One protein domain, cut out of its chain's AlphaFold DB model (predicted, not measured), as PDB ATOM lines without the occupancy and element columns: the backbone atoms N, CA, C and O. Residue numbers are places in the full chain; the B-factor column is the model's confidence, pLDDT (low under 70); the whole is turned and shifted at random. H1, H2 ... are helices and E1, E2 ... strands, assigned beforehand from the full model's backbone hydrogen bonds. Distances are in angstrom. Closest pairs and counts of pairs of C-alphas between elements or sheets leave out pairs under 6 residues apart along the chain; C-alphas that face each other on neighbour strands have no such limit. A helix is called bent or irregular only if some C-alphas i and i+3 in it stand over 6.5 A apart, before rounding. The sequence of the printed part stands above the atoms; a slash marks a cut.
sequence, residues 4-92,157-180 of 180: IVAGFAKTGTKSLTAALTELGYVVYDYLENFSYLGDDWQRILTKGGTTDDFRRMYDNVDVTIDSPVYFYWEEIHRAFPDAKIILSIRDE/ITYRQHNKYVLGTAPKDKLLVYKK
ATOM      1  N   ILE A   4      14.978  20.774  -4.164       98.69
ATOM      2  CA  ILE A   4      13.955  19.728  -4.147       98.69
ATOM      3  C   ILE A   4      12.921  20.110  -3.096       98.69
ATOM      4  O   ILE A   4      13.256  20.281  -1.922       98.69
ATOM      5  N   VAL A   5      11.658  20.235  -3.489       98.44
ATOM      6  CA  VAL A   5      10.583  20.490  -2.531       98.44
ATOM      7  C   VAL A   5       9.929  19.167  -2.152       98.44
ATOM      8  O   VAL A   5       9.145  18.597  -2.906       98.44
ATOM      9  N   ALA A   6      10.242  18.700  -0.946       98.31
ATOM     10  CA  ALA A   6       9.743  17.454  -0.372       98.31
ATOM     11  C   ALA A   6       8.415  17.633   0.388       98.31
ATOM     12  O   ALA A   6       7.937  16.700   1.024       98.31
ATOM     13  N   GLY A   7       7.817  18.827   0.376       97.19
ATOM     14  CA  GLY A   7       6.510  19.070   0.985       97.19
ATOM     15  C   GLY A   7       5.369  18.419   0.204       97.19
ATOM     16  O   GLY A   7       5.333  18.466  -1.024       97.19
ATOM     17  N   PHE A   8       4.397  17.854   0.925       95.50
ATOM     18  CA  PHE A   8       3.184  17.292   0.329       95.50
ATOM     19  C   PHE A   8       2.401  18.330  -0.490       95.50
ATOM     20  O   PHE A   8       2.427  19.531  -0.196       95.50
ATOM     21  N   ALA A   9       1.589  17.865  -1.443       93.31
ATOM     22  CA  ALA A   9       0.553  18.699  -2.046       93.31
ATOM     23  C   ALA A   9      -0.292  19.393  -0.957       93.31
ATOM     24  O   ALA A   9      -0.500  18.862   0.138       93.31
ATOM     25  N   LYS A  10      -0.787  20.603  -1.248       95.38
ATOM     26  CA  LYS A  10      -1.592  21.440  -0.321       95.38
ATOM     27  C   LYS A  10      -0.847  22.007   0.897       95.38
ATOM     28  O   LYS A  10      -1.484  22.602   1.771       95.38
ATOM     29  N   THR A  11       0.483  21.941   0.911       96.56
ATOM     30  CA  THR A  11       1.338  22.618   1.909       96.56
ATOM     31  C   THR A  11       1.871  23.981   1.439       96.56
ATOM     32  O   THR A  11       2.736  24.565   2.079       96.56
ATOM     33  N   GLY A  12       1.320  24.528   0.346       94.75
ATOM     34  CA  GLY A  12       1.744  25.813  -0.232       94.75
ATOM     35  C   GLY A  12       2.585  25.692  -1.504       94.75
ATOM     36  O   GLY A  12       3.209  26.675  -1.892       94.75
ATOM     37  N   THR A  13       2.566  24.527  -2.166       95.56
ATOM     38  CA  THR A  13       3.375  24.241  -3.362       95.56
ATOM     39  C   THR A  13       3.238  25.315  -4.438       95.56
ATOM     40  O   THR A  13       4.237  25.895  -4.828       95.56
ATOM     41  N   LYS A  14       2.014  25.714  -4.807       96.06
ATOM     42  CA  LYS A  14       1.787  26.783  -5.801       96.06
ATOM     43  C   LYS A  14       2.375  28.145  -5.423       96.06
ATOM     44  O   LYS A  14       2.893  28.839  -6.292       96.06
ATOM     45  N   SER A  15       2.321  28.530  -4.147       96.25
ATOM     46  CA  SER A  15       2.941  29.780  -3.687       96.25
ATOM     47  C   SER A  15       4.465  29.703  -3.763       96.25
ATOM     48  O   SER A  15       5.105  30.676  -4.145       96.25
ATOM     49  N   LEU A  16       5.039  28.542  -3.439       96.44
ATOM     50  CA  LEU A  16       6.478  28.323  -3.530       96.44
ATOM     51  C   LEU A  16       6.951  28.268  -4.990       96.44
ATOM     52  O   LEU A  16       7.960  28.885  -5.311       96.44
ATOM     53  N   THR A  17       6.193  27.615  -5.878       97.88
ATOM     54  CA  THR A  17       6.415  27.637  -7.330       97.88
ATOM     55  C   THR A  17       6.461  29.072  -7.842       97.88
ATOM     56  O   THR A  17       7.420  29.443  -8.515       97.88
ATOM     57  N   ALA A  18       5.473  29.902  -7.484       98.00
ATOM     58  CA  ALA A  18       5.425  31.304  -7.898       98.00
ATOM     59  C   ALA A  18       6.641  32.098  -7.392       98.00
ATOM     60  O   ALA A  18       7.327  32.728  -8.191       98.00
ATOM     61  N   ALA A  19       6.956  32.002  -6.097       97.62
ATOM     62  CA  ALA A  19       8.085  32.715  -5.502       97.62
ATOM     63  C   ALA A  19       9.436  32.303  -6.115       97.62
ATOM     64  O   ALA A  19      10.272  33.148  -6.410       97.62
ATOM     65  N   LEU A  20       9.662  31.006  -6.337       97.81
ATOM     66  CA  LEU A  20      10.906  30.521  -6.943       97.81
ATOM     67  C   LEU A  20      11.003  30.906  -8.423       97.81
ATOM     68  O   LEU A  20      12.081  31.266  -8.887       97.81
ATOM     69  N   THR A  21       9.884  30.899  -9.146       98.00
ATOM     70  CA  THR A  21       9.849  31.384 -10.533       98.00
ATOM     71  C   THR A  21      10.197  32.873 -10.600       98.00
ATOM     72  O   THR A  21      10.995  33.276 -11.439       98.00
ATOM     73  N   GLU A  22       9.665  33.689  -9.684       98.31
ATOM     74  CA  GLU A  22       9.980  35.122  -9.584       98.31
ATOM     75  C   GLU A  22      11.464  35.378  -9.275       98.31
ATOM     76  O   GLU A  22      12.062  36.313  -9.803       98.31
ATOM     77  N   LEU A  23      12.095  34.494  -8.500       98.06
ATOM     78  CA  LEU A  23      13.538  34.509  -8.241       98.06
ATOM     79  C   LEU A  23      14.391  34.019  -9.429       98.06
ATOM     80  O   LEU A  23      15.612  33.927  -9.305       98.06
ATOM     81  N   GLY A  24      13.776  33.707 -10.574       98.25
ATOM     82  CA  GLY A  24      14.463  33.320 -11.806       98.25
ATOM     83  C   GLY A  24      14.813  31.835 -11.907       98.25
ATOM     84  O   GLY A  24      15.620  31.466 -12.760       98.25
ATOM     85  N   TYR A  25      14.238  30.975 -11.061       98.56
ATOM     86  CA  TYR A  25      14.445  29.531 -11.160       98.56
ATOM     87  C   TYR A  25      13.547  28.887 -12.222       98.56
ATOM     88  O   TYR A  25      12.370  29.222 -12.350       98.56
ATOM     89  N   VAL A  26      14.073  27.870 -12.912       98.44
ATOM     90  CA  VAL A  26      13.261  26.961 -13.738       98.44
ATOM     91  C   VAL A  26      12.580  25.926 -12.838       98.44
ATOM     92  O   VAL A  26      13.235  25.006 -12.339       98.44
ATOM     93  N   VAL A  27      11.269  26.074 -12.621       98.50
ATOM     94  CA  VAL A  27      10.481  25.224 -11.711       98.50
ATOM     95  C   VAL A  27       9.598  24.247 -12.484       98.50
ATOM     96  O   VAL A  27       8.810  24.660 -13.331       98.50
ATOM     97  N   TYR A  28       9.691  22.957 -12.162       98.44
ATOM     98  CA  TYR A  28       8.749  21.935 -12.617       98.44
ATOM     99  C   TYR A  28       7.803  21.549 -11.476       98.44
ATOM    100  O   TYR A  28       8.200  20.882 -10.519       98.44
ATOM    101  N   ASP A  29       6.542  21.962 -11.593       97.75
ATOM    102  CA  ASP A  29       5.444  21.595 -10.697       97.75
ATOM    103  C   ASP A  29       4.684  20.389 -11.297       97.75
ATOM    104  O   ASP A  29       5.154  19.727 -12.227       97.75
ATOM    105  N   TYR A  30       3.515  20.049 -10.763       97.19
ATOM    106  CA  TYR A  30       2.683  18.923 -11.167       97.19
ATOM    107  C   TYR A  30       2.411  18.870 -12.679       97.19
ATOM    108  O   TYR A  30       2.493  17.805 -13.292       97.19
ATOM    109  N   LEU A  31       2.087  20.012 -13.294       96.38
ATOM    110  CA  LEU A  31       1.714  20.060 -14.711       96.38
ATOM    111  C   LEU A  31       2.926  19.932 -15.630       96.38
ATOM    112  O   LEU A  31       2.818  19.277 -16.663       96.38
ATOM    113  N   GLU A  32       4.071  20.497 -15.263       97.81
ATOM    114  CA  GLU A  32       5.326  20.367 -16.003       97.81
ATOM    115  C   GLU A  32       5.869  18.938 -15.885       97.81
ATOM    116  O   GLU A  32       6.237  18.334 -16.893       97.81
ATOM    117  N   ASN A  33       5.821  18.344 -14.684       97.75
ATOM    118  CA  ASN A  33       6.166  16.936 -14.478       97.75
ATOM    119  C   ASN A  33       5.270  16.004 -15.303       97.75
ATOM    120  O   ASN A  33       5.754  15.019 -15.853       97.75
ATOM    121  N   PHE A  34       3.984  16.320 -15.449       96.94
ATOM    122  CA  PHE A  34       3.112  15.586 -16.359       96.94
ATOM    123  C   PHE A  34       3.465  15.829 -17.837       96.94
ATOM    124  O   PHE A  34       3.642  14.881 -18.602       96.94
ATOM    125  N   SER A  35       3.536  17.093 -18.249       96.62
ATOM    126  CA  SER A  35       3.576  17.476 -19.665       96.62
ATOM    127  C   SER A  35       4.910  17.133 -20.315       96.62
ATOM    128  O   SER A  35       4.932  16.670 -21.453       96.62
ATOM    129  N   TYR A  36       6.011  17.328 -19.589       97.25
ATOM    130  CA  TYR A  36       7.364  17.125 -20.106       97.25
ATOM    131  C   TYR A  36       7.948  15.773 -19.703       97.25
ATOM    132  O   TYR A  36       8.708  15.189 -20.467       97.25
ATOM    133  N   LEU A  37       7.576  15.253 -18.527       97.75
ATOM    134  CA  LEU A  37       8.206  14.070 -17.927       97.75
ATOM    135  C   LEU A  37       7.223  12.917 -17.669       97.75
ATOM    136  O   LEU A  37       7.581  11.926 -17.034       97.75
ATOM    137  N   GLY A  38       5.981  13.012 -18.155       96.88
ATOM    138  CA  GLY A  38       4.916  12.073 -17.799       96.88
ATOM    139  C   GLY A  38       5.196  10.620 -18.188       96.88
ATOM    140  O   GLY A  38       4.832   9.719 -17.436       96.88
ATOM    141  N   ASP A  39       5.860  10.370 -19.322       96.62
ATOM    142  CA  ASP A  39       6.217   9.004 -19.743       96.62
ATOM    143  C   ASP A  39       7.334   8.408 -18.881       96.62
ATOM    144  O   ASP A  39       7.273   7.233 -18.507       96.62
ATOM    145  N   ASP A  40       8.320   9.229 -18.515       97.94
ATOM    146  CA  ASP A  40       9.389   8.839 -17.602       97.94
ATOM    147  C   ASP A  40       8.832   8.514 -16.222       97.94
ATOM    148  O   ASP A  40       9.071   7.428 -15.695       97.94
ATOM    149  N   TRP A  41       7.997   9.398 -15.679       97.81
ATOM    150  CA  TRP A  41       7.325   9.155 -14.413       97.81
ATOM    151  C   TRP A  41       6.425   7.926 -14.457       97.81
ATOM    152  O   TRP A  41       6.457   7.117 -13.534       97.81
ATOM    153  N   GLN A  42       5.657   7.730 -15.531       97.38
ATOM    154  CA  GLN A  42       4.823   6.543 -15.685       97.38
ATOM    155  C   GLN A  42       5.658   5.260 -15.648       97.38
ATOM    156  O   GLN A  42       5.237   4.281 -15.024       97.38
ATOM    157  N   ARG A  43       6.827   5.245 -16.302       97.50
ATOM    158  CA  ARG A  43       7.762   4.117 -16.245       97.50
ATOM    159  C   ARG A  43       8.307   3.934 -14.832       97.50
ATOM    160  O   ARG A  43       8.203   2.826 -14.321       97.50
ATOM    161  N   ILE A  44       8.818   4.987 -14.196       97.75
ATOM    162  CA  ILE A  44       9.399   4.925 -12.847       97.75
ATOM    163  C   ILE A  44       8.380   4.384 -11.841       97.75
ATOM    164  O   ILE A  44       8.662   3.422 -11.133       97.75
ATOM    165  N   LEU A  45       7.159   4.921 -11.857       96.31
ATOM    166  CA  LEU A  45       6.083   4.541 -10.944       96.31
ATOM    167  C   LEU A  45       5.584   3.096 -11.128       96.31
ATOM    168  O   LEU A  45       4.945   2.568 -10.225       96.31
ATOM    169  N   THR A  46       5.816   2.463 -12.286       95.88
ATOM    170  CA  THR A  46       5.269   1.121 -12.590       95.88
ATOM    171  C   THR A  46       6.317   0.030 -12.771       95.88
ATOM    172  O   THR A  46       6.011  -1.144 -12.583       95.88
ATOM    173  N   LYS A  47       7.534   0.394 -13.172       96.31
ATOM    174  CA  LYS A  47       8.624  -0.529 -13.513       96.31
ATOM    175  C   LYS A  47       9.917  -0.226 -12.757       96.31
ATOM    176  O   LYS A  47      10.877  -0.976 -12.902       96.31
ATOM    177  N   GLY A  48       9.952   0.853 -11.977       94.62
ATOM    178  CA  GLY A  48      11.160   1.350 -11.332       94.62
ATOM    179  C   GLY A  48      12.010   2.240 -12.241       94.62
ATOM    180  O   GLY A  48      11.750   2.413 -13.438       94.62
ATOM    181  N   GLY A  49      13.038   2.824 -11.636       95.00
ATOM    182  CA  GLY A  49      13.980   3.730 -12.281       95.00
ATOM    183  C   GLY A  49      15.309   3.787 -11.542       95.00
ATOM    184  O   GLY A  49      15.517   3.106 -10.538       95.00
ATOM    185  N   THR A  50      16.209   4.606 -12.065       97.44
ATOM    186  CA  THR A  50      17.573   4.800 -11.563       97.44
ATOM    187  C   THR A  50      17.832   6.271 -11.251       97.44
ATOM    188  O   THR A  50      17.071   7.153 -11.644       97.44
ATOM    189  N   THR A  51      18.939   6.571 -10.572       97.00
ATOM    190  CA  THR A  51      19.365   7.965 -10.372       97.00
ATOM    191  C   THR A  51      19.715   8.662 -11.688       97.00
ATOM    192  O   THR A  51      19.495   9.865 -11.802       97.00
ATOM    193  N   ASP A  52      20.177   7.928 -12.705       98.06
ATOM    194  CA  ASP A  52      20.447   8.476 -14.042       98.06
ATOM    195  C   ASP A  52      19.177   8.941 -14.759       98.06
ATOM    196  O   ASP A  52      19.212   9.926 -15.500       98.06
ATOM    197  N   ASP A  53      18.037   8.300 -14.485       98.25
ATOM    198  CA  ASP A  53      16.746   8.758 -14.996       98.25
ATOM    199  C   ASP A  53      16.435  10.165 -14.485       98.25
ATOM    200  O   ASP A  53      16.156  11.063 -15.280       98.25
ATOM    201  N   PHE A  54      16.573  10.389 -13.175       98.38
ATOM    202  CA  PHE A  54      16.355  11.704 -12.577       98.38
ATOM    203  C   PHE A  54      17.364  12.741 -13.073       98.38
ATOM    204  O   PHE A  54      16.972  13.883 -13.316       98.38
ATOM    205  N   ARG A  55      18.636  12.360 -13.281       98.31
ATOM    206  CA  ARG A  55      19.648  13.260 -13.865       98.31
ATOM    207  C   ARG A  55      19.217  13.764 -15.233       98.31
ATOM    208  O   ARG A  55      19.184  14.969 -15.443       98.31
ATOM    209  N   ARG A  56      18.814  12.856 -16.125       98.06
ATOM    210  CA  ARG A  56      18.335  13.217 -17.465       98.06
ATOM    211  C   ARG A  56      17.050  14.044 -17.413       98.06
ATOM    212  O   ARG A  56      16.935  15.022 -18.141       98.06
ATOM    213  N   MET A  57      16.085  13.653 -16.581       98.06
ATOM    214  CA  MET A  57      14.792  14.340 -16.468       98.06
ATOM    215  C   MET A  57      14.936  15.797 -16.007       98.06
ATOM    216  O   MET A  57      14.166  16.651 -16.436       98.06
ATOM    217  N   TYR A  58      15.914  16.079 -15.143       98.31
ATOM    218  CA  TYR A  58      16.066  17.373 -14.473       98.31
ATOM    219  C   TYR A  58      17.381  18.098 -14.791       98.31
ATOM    220  O   TYR A  58      17.794  18.982 -14.035       98.31
ATOM    221  N   ASP A  59      18.030  17.752 -15.904       95.25
ATOM    222  CA  ASP A  59      19.312  18.332 -16.327       95.25
ATOM    223  C   ASP A  59      19.239  19.867 -16.444       95.25
ATOM    224  O   ASP A  59      20.079  20.588 -15.910       95.25
ATOM    225  N   ASN A  60      18.135  20.371 -17.010       96.12
ATOM    226  CA  ASN A  60      17.873  21.803 -17.209       96.12
ATOM    227  C   ASN A  60      16.788  22.363 -16.275       96.12
ATOM    228  O   ASN A  60      16.140  23.361 -16.589       96.12
ATOM    229  N   VAL A  61      16.555  21.704 -15.138       98.38
ATOM    230  CA  VAL A  61      15.538  22.102 -14.159       98.38
ATOM    231  C   VAL A  61      16.225  22.498 -12.861       98.38
ATOM    232  O   VAL A  61      17.055  21.762 -12.321       98.38
ATOM    233  N   ASP A  62      15.880  23.670 -12.338       98.62
ATOM    234  CA  ASP A  62      16.436  24.158 -11.082       98.62
ATOM    235  C   ASP A  62      15.671  23.630  -9.872       98.62
ATOM    236  O   ASP A  62      16.291  23.316  -8.854       98.62
ATOM    237  N   VAL A  63      14.345  23.540  -9.974       98.69
ATOM    238  CA  VAL A  63      13.466  23.166  -8.865       98.69
ATOM    239  C   VAL A  63      12.428  22.161  -9.327       98.69
ATOM    240  O   VAL A  63      11.793  22.361 -10.360       98.69
ATOM    241  N   THR A  64      12.189  21.127  -8.526       98.56
ATOM    242  CA  THR A  64      11.050  20.227  -8.725       98.56
ATOM    243  C   THR A  64      10.197  20.124  -7.460       98.56
ATOM    244  O   THR A  64      10.716  20.168  -6.338       98.56
ATOM    245  N   ILE A  65       8.875  20.078  -7.637       98.25
ATOM    246  CA  ILE A  65       7.882  20.235  -6.566       98.25
ATOM    247  C   ILE A  65       6.583  19.477  -6.875       98.25
ATOM    248  O   ILE A  65       6.249  19.225  -8.032       98.25
ATOM    249  N   ASP A  66       5.824  19.182  -5.816       97.19
ATOM    250  CA  ASP A  66       4.507  18.537  -5.853       97.19
ATOM    251  C   ASP A  66       4.588  17.055  -6.275       97.19
ATOM    252  O   ASP A  66       5.587  16.383  -6.042       97.19
ATOM    253  N   SER A  67       3.499  16.478  -6.763       95.69
ATOM    254  CA  SER A  67       3.392  15.052  -7.059       95.69
ATOM    255  C   SER A  67       4.018  14.731  -8.422       95.69
ATOM    256  O   SER A  67       3.847  15.503  -9.365       95.69
ATOM    257  N   PRO A  68       4.700  13.587  -8.593       96.00
ATOM    258  CA  PRO A  68       5.073  12.578  -7.590       96.00
ATOM    259  C   PRO A  68       6.384  12.904  -6.844       96.00
ATOM    260  O   PRO A  68       6.859  12.100  -6.046       96.00
ATOM    261  N   VAL A  69       6.979  14.066  -7.111       97.12
ATOM    262  CA  VAL A  69       8.321  14.474  -6.672       97.12
ATOM    263  C   VAL A  69       8.512  14.374  -5.166       97.12
ATOM    264  O   VAL A  69       9.532  13.841  -4.737       97.12
ATOM    265  N   TYR A  70       7.552  14.843  -4.360       96.56
ATOM    266  CA  TYR A  70       7.716  14.812  -2.903       96.56
ATOM    267  C   TYR A  70       7.952  13.392  -2.384       96.56
ATOM    268  O   TYR A  70       8.659  13.235  -1.400       96.56
ATOM    269  N   PHE A  71       7.391  12.367  -3.033       96.31
ATOM    270  CA  PHE A  71       7.533  10.977  -2.609       96.31
ATOM    271  C   PHE A  71       8.919  10.419  -2.957       96.31
ATOM    272  O   PHE A  71       9.491   9.683  -2.163       96.31
ATOM    273  N   TYR A  72       9.484  10.840  -4.093       97.75
ATOM    274  CA  TYR A  72      10.799  10.426  -4.608       97.75
ATOM    275  C   TYR A  72      11.933  11.398  -4.242       97.75
ATOM    276  O   TYR A  72      12.974  11.442  -4.902       97.75
ATOM    277  N   TRP A  73      11.732  12.247  -3.229       98.31
ATOM    278  CA  TRP A  73      12.671  13.326  -2.904       98.31
ATOM    279  C   TRP A  73      14.090  12.806  -2.627       98.31
ATOM    280  O   TRP A  73      15.065  13.474  -2.973       98.31
ATOM    281  N   GLU A  74      14.220  11.626  -2.015       98.25
ATOM    282  CA  GLU A  74      15.511  11.069  -1.620       98.25
ATOM    283  C   GLU A  74      16.280  10.544  -2.831       98.25
ATOM    284  O   GLU A  74      17.470  10.808  -2.979       98.25
ATOM    285  N   GLU A  75      15.610   9.834  -3.730       98.19
ATOM    286  CA  GLU A  75      16.172   9.307  -4.966       98.19
ATOM    287  C   GLU A  75      16.599  10.448  -5.889       98.19
ATOM    288  O   GLU A  75      17.683  10.402  -6.478       98.19
ATOM    289  N   ILE A  76      15.794  11.512  -5.945       98.56
ATOM    290  CA  ILE A  76      16.137  12.744  -6.652       98.56
ATOM    291  C   ILE A  76      17.356  13.412  -5.999       98.56
ATOM    292  O   ILE A  76      18.275  13.834  -6.699       98.56
ATOM    293  N   HIS A  77      17.436  13.458  -4.668       98.62
ATOM    294  CA  HIS A  77      18.607  13.993  -3.969       98.62
ATOM    295  C   HIS A  77      19.858  13.118  -4.169       98.62
ATOM    296  O   HIS A  77      20.959  13.639  -4.297       98.62
ATOM    297  N   ARG A  78      19.731  11.790  -4.283       98.44
ATOM    298  CA  ARG A  78      20.855  10.908  -4.656       98.44
ATOM    299  C   ARG A  78      21.355  11.188  -6.078       98.44
ATOM    300  O   ARG A  78      22.547  11.041  -6.346       98.44
ATOM    301  N   ALA A  79      20.467  11.586  -6.989       98.44
ATOM    302  CA  ALA A  79      20.840  12.015  -8.335       98.44
ATOM    303  C   ALA A  79      21.533  13.390  -8.343       98.44
ATOM    304  O   ALA A  79      22.500  13.569  -9.089       98.44
ATOM    305  N   PHE A  80      21.083  14.309  -7.480       98.38
ATOM    306  CA  PHE A  80      21.584  15.679  -7.332       98.38
ATOM    307  C   PHE A  80      21.991  15.967  -5.879       98.38
ATOM    308  O   PHE A  80      21.270  16.670  -5.164       98.38
ATOM    309  N   PRO A  81      23.144  15.442  -5.425       98.12
ATOM    310  CA  PRO A  81      23.524  15.488  -4.018       98.12
ATOM    311  C   PRO A  81      23.710  16.909  -3.492       98.12
ATOM    312  O   PRO A  81      23.561  17.116  -2.296       98.12
ATOM    313  N   ASP A  82      24.008  17.895  -4.334       98.12
ATOM    314  CA  ASP A  82      24.211  19.283  -3.900       98.12
ATOM    315  C   ASP A  82      22.908  20.085  -3.761       98.12
ATOM    316  O   ASP A  82      22.924  21.200  -3.231       98.12
ATOM    317  N   ALA A  83      21.774  19.530  -4.199       98.50
ATOM    318  CA  ALA A  83      20.491  20.210  -4.118       98.50
ATOM    319  C   ALA A  83      20.057  20.418  -2.658       98.50
ATOM    320  O   ALA A  83      20.159  19.532  -1.808       98.50
ATOM    321  N   LYS A  84      19.527  21.607  -2.366       98.69
ATOM    322  CA  LYS A  84      18.886  21.901  -1.080       98.69
ATOM    323  C   LYS A  84      17.484  21.304  -1.050       98.69
ATOM    324  O   LYS A  84      16.824  21.199  -2.080       98.69
ATOM    325  N   ILE A  85      17.014  20.931   0.133       98.75
ATOM    326  CA  ILE A  85      15.703  20.311   0.328       98.75
ATOM    327  C   ILE A  85      14.822  21.274   1.114       98.75
ATOM    328  O   ILE A  85      15.192  21.707   2.203       98.75
ATOM    329  N   ILE A  86      13.639  21.586   0.590       98.50
ATOM    330  CA  ILE A  86      12.611  22.346   1.305       98.50
ATOM    331  C   ILE A  86      11.495  21.390   1.713       98.50
ATOM    332  O   ILE A  86      10.860  20.767   0.864       98.50
ATOM    333  N   LEU A  87      11.209  21.315   3.010       98.50
ATOM    334  CA  LEU A  87      10.042  20.624   3.548       98.50
ATOM    335  C   LEU A  87       9.037  21.657   4.067       98.50
ATOM    336  O   LEU A  87       9.217  22.225   5.146       98.50
ATOM    337  N   SER A  88       7.970  21.889   3.303       97.25
ATOM    338  CA  SER A  88       6.823  22.680   3.750       97.25
ATOM    339  C   SER A  88       5.844  21.814   4.541       97.25
ATOM    340  O   SER A  88       5.345  20.805   4.042       97.25
ATOM    341  N   ILE A  89       5.553  22.223   5.775       97.06
ATOM    342  CA  ILE A  89       4.632  21.548   6.691       97.06
ATOM    343  C   ILE A  89       3.496  22.508   7.026       97.06
ATOM    344  O   ILE A  89       3.720  23.664   7.379       97.06
ATOM    345  N   ARG A  90       2.272  22.000   6.949       96.31
ATOM    346  CA  ARG A  90       1.056  22.673   7.404       96.31
ATOM    347  C   ARG A  90       0.449  21.904   8.577       96.31
ATOM    348  O   ARG A  90       0.654  20.691   8.673       96.31
ATOM    349  N   ASP A  91      -0.301  22.594   9.432       97.06
ATOM    350  CA  ASP A  91      -1.202  21.944  10.392       97.06
ATOM    351  C   ASP A  91      -2.029  20.829   9.716       97.06
ATOM    352  O   ASP A  91      -2.527  21.007   8.600       97.06
ATOM    353  N   GLU A  92      -2.134  19.669  10.367       97.12
ATOM    354  CA  GLU A  92      -2.660  18.438   9.763       97.12
ATOM    355  C   GLU A  92      -4.148  18.558   9.411       97.12
ATOM    356  O   GLU A  92      -4.555  18.157   8.319       97.12
ATOM    357  N   ILE A 157      -2.211   9.349   8.085       97.44
ATOM    358  CA  ILE A 157      -1.114   8.405   8.345       97.44
ATOM    359  C   ILE A 157       0.034   8.676   7.372       97.44
ATOM    360  O   ILE A 157       1.157   8.908   7.817       97.44
ATOM    361  N   THR A 158      -0.272   8.740   6.076       96.69
ATOM    362  CA  THR A 158       0.719   8.973   5.015       96.69
ATOM    363  C   THR A 158       1.423  10.323   5.199       96.69
ATOM    364  O   THR A 158       2.649  10.396   5.144       96.69
ATOM    365  N   TYR A 159       0.673  11.386   5.513       97.56
ATOM    366  CA  TYR A 159       1.213  12.725   5.770       97.56
ATOM    367  C   TYR A 159       2.216  12.750   6.923       97.56
ATOM    368  O   TYR A 159       3.338  13.241   6.777       97.56
ATOM    369  N   ARG A 160       1.839  12.178   8.072       97.94
ATOM    370  CA  ARG A 160       2.716  12.106   9.248       97.94
ATOM    371  C   ARG A 160       3.954  11.257   8.982       97.94
ATOM    372  O   ARG A 160       5.048  11.653   9.379       97.94
ATOM    373  N   GLN A 161       3.787  10.110   8.321       97.69
ATOM    374  CA  GLN A 161       4.890   9.210   7.981       97.69
ATOM    375  C   GLN A 161       5.908   9.894   7.072       97.69
ATOM    376  O   GLN A 161       7.090   9.897   7.399       97.69
ATOM    377  N   HIS A 162       5.451  10.541   6.004       97.62
ATOM    378  CA  HIS A 162       6.313  11.275   5.080       97.62
ATOM    379  C   HIS A 162       7.063  12.418   5.759       97.62
ATOM    380  O   HIS A 162       8.283  12.501   5.667       97.62
ATOM    381  N   ASN A 163       6.361  13.274   6.509       97.94
ATOM    382  CA  ASN A 163       7.005  14.398   7.188       97.94
ATOM    383  C   ASN A 163       8.060  13.902   8.184       97.94
ATOM    384  O   ASN A 163       9.164  14.441   8.235       97.94
ATOM    385  N   LYS A 164       7.752  12.843   8.946       98.19
ATOM    386  CA  LYS A 164       8.715  12.202   9.850       98.19
ATOM    387  C   LYS A 164       9.897  11.605   9.082       98.19
ATOM    388  O   LYS A 164      11.028  11.730   9.545       98.19
ATOM    389  N   TYR A 165       9.645  10.983   7.935       98.31
ATOM    390  CA  TYR A 165      10.668  10.384   7.085       98.31
ATOM    391  C   TYR A 165      11.654  11.427   6.554       98.31
ATOM    392  O   TYR A 165      12.859  11.270   6.739       98.31
ATOM    393  N   VAL A 166      11.154  12.529   5.985       98.38
ATOM    394  CA  VAL A 166      11.995  13.622   5.477       98.38
ATOM    395  C   VAL A 166      12.803  14.249   6.614       98.38
ATOM    396  O   VAL A 166      14.014  14.398   6.491       98.38
ATOM    397  N   LEU A 167      12.168  14.557   7.752       98.12
ATOM    398  CA  LEU A 167      12.851  15.138   8.917       98.12
ATOM    399  C   LEU A 167      13.939  14.224   9.502       98.12
ATOM    400  O   LEU A 167      14.920  14.722  10.054       98.12
ATOM    401  N   GLY A 168      13.747  12.904   9.431       98.00
ATOM    402  CA  GLY A 168      14.695  11.920   9.951       98.00
ATOM    403  C   GLY A 168      15.847  11.593   9.001       98.00
ATOM    404  O   GLY A 168      16.931  11.258   9.473       98.00
ATOM    405  N   THR A 169      15.619  11.697   7.689       98.31
ATOM    406  CA  THR A 169      16.528  11.153   6.664       98.31
ATOM    407  C   THR A 169      17.272  12.238   5.889       98.31
ATOM    408  O   THR A 169      18.408  12.020   5.470       98.31
ATOM    409  N   ALA A 170      16.673  13.415   5.686       98.06
ATOM    410  CA  ALA A 170      17.308  14.471   4.906       98.06
ATOM    411  C   ALA A 170      18.567  15.021   5.614       98.06
ATOM    412  O   ALA A 170      18.551  15.221   6.835       98.06
ATOM    413  N   PRO A 171      19.655  15.325   4.875       97.88
ATOM    414  CA  PRO A 171      20.845  15.940   5.456       97.88
ATOM    415  C   PRO A 171      20.510  17.281   6.116       97.88
ATOM    416  O   PRO A 171      19.961  18.184   5.480       97.88
ATOM    417  N   LYS A 172      20.841  17.424   7.405       96.50
ATOM    418  CA  LYS A 172      20.450  18.592   8.215       96.50
ATOM    419  C   LYS A 172      21.029  19.912   7.695       96.50
ATOM    420  O   LYS A 172      20.410  20.952   7.866       96.50
ATOM    421  N   ASP A 173      22.184  19.870   7.039       97.56
ATOM    422  CA  ASP A 173      22.859  21.005   6.394       97.56
ATOM    423  C   ASP A 173      22.239  21.403   5.035       97.56
ATOM    424  O   ASP A 173      22.577  22.441   4.447       97.56
ATOM    425  N   LYS A 174      21.318  20.581   4.515       97.69
ATOM    426  CA  LYS A 174      20.606  20.807   3.247       97.69
ATOM    427  C   LYS A 174      19.109  21.016   3.429       97.69
ATOM    428  O   LYS A 174      18.474  21.498   2.495       97.69
ATOM    429  N   LEU A 175      18.561  20.685   4.597       98.50
ATOM    430  CA  LEU A 175      17.134  20.749   4.881       98.50
ATOM    431  C   LEU A 175      16.711  22.116   5.436       98.50
ATOM    432  O   LEU A 175      17.126  22.521   6.520       98.50
ATOM    433  N   LEU A 176      15.788  22.773   4.736       98.19
ATOM    434  CA  LEU A 176      15.012  23.907   5.227       98.19
ATOM    435  C   LEU A 176      13.585  23.451   5.542       98.19
ATOM    436  O   LEU A 176      12.870  22.972   4.662       98.19
ATOM    437  N   VAL A 177      13.144  23.643   6.785       97.62
ATOM    438  CA  VAL A 177      11.762  23.363   7.199       97.62
ATOM    439  C   VAL A 177      10.972  24.665   7.243       97.62
ATOM    440  O   VAL A 177      11.307  25.567   8.009       97.62
ATOM    441  N   TYR A 178       9.900  24.744   6.460       91.75
ATOM    442  CA  TYR A 178       8.984  25.881   6.436       91.75
ATOM    443  C   TYR A 178       7.628  25.467   7.008       91.75
ATOM    444  O   TYR A 178       7.001  24.536   6.505       91.75
ATOM    445  N   LYS A 179       7.173  26.141   8.067       89.94
ATOM    446  CA  LYS A 179       5.871  25.876   8.692       89.94
ATOM    447  C   LYS A 179       4.892  26.990   8.341       89.94
ATOM    448  O   LYS A 179       5.244  28.161   8.477       89.94
ATOM    449  N   LYS A 180       3.688  26.614   7.912       71.06
ATOM    450  CA  LYS A 180       2.581  27.523   7.608       71.06
ATOM    451  C   LYS A 180       1.354  27.204   8.450       71.06
ATOM    452  O   LYS A 180       1.067  25.997   8.630       71.06
TER     453      LYS A 180
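This is residues 4 to 92 and 157 to 180 of the 180 residues of an uncharacterized protein of Ciona intestinalis (UniProt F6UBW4). Short strand-like stretches make a row through the middle of this domain: E2, then E1, then residues 4 to 5, 63 to 64 and 27 to 28. H1 lies by itself on one side of the row, and H2, H3, H4 and H5 lie on the other, with H5 at the E1 and E2 end and the kinked H2 at the far end. The printed part has 113 residues, with five named helices and two named strands in the order H1 H2 H3 H4 E1 H5 E2; the two strands form a parallel sheet, and the class is mostly helix. It is compact and rounded, with a radius of gyration of the C-alphas of 13.3 A and spans of 34 by 31 by 25 A.

Residues 4 to 5 pair in parallel with residues 85 to 86 of E1, residues 84 to 89. H1, residues 13 to 22, touches no helix. Residues 27 to 28 pair in parallel with residues 63 to 64. H2, residues 30 to 47, is irregular, with C-alphas 36 and 39 at 8.2 A, and has a kink of 93 degrees near residue 37. H2 and H3, residues 51 to 57, form a helical hairpin at a shallow tilt of 31 degrees, opposite ways. They only just touch, with 3 pairs of C-alphas within 8 A, through residues 37 to 40 of H2 alone; the closest C-alphas are those of Leu 37 and Met 57, 6.8 A apart. H3 touches H4, residues 73 to 79, about perpendicular at 86 degrees; the closest C-alphas, of Thr 51 and Ala 79, are 4.8 A apart. E1 and H5, residues 157 to 169, come closest at the C-alphas of Leu 87 and Val 166, 7.5 A. E1 and E2, residues 175 to 179, are parallel at 23 degrees, with N 87 and O 176 at 2.9 A and N 178 and O 87 at 2.9 A, within hydrogen-bond range. Every O i to N i+4 pair is within hydrogen-bond range in H1, H3, H4 and H5; in H2, 12 of 14 are.

H1 begins at C-alpha 13, (3.375, 24.241, -3.362), and is 14.2 A long. H2 measures 20.5 A, H3 and H4 9.9 A each, E1 16.2 A and H5 17.9 A. E2, 12.9 A, ends at C-alpha 179, (5.871, 25.876, 8.692).

The C-alphas of Glu 22 and Lys 47 are the two farthest apart, 35.9 A. Residues 93 to 156 are not printed; C-alphas 92 and 157 are 10.2 A apart across the cut. The link from H3 to H4 is long, 15 residues. The mean pLDDT of the printed part is 97.1, and no printed residue is under 70.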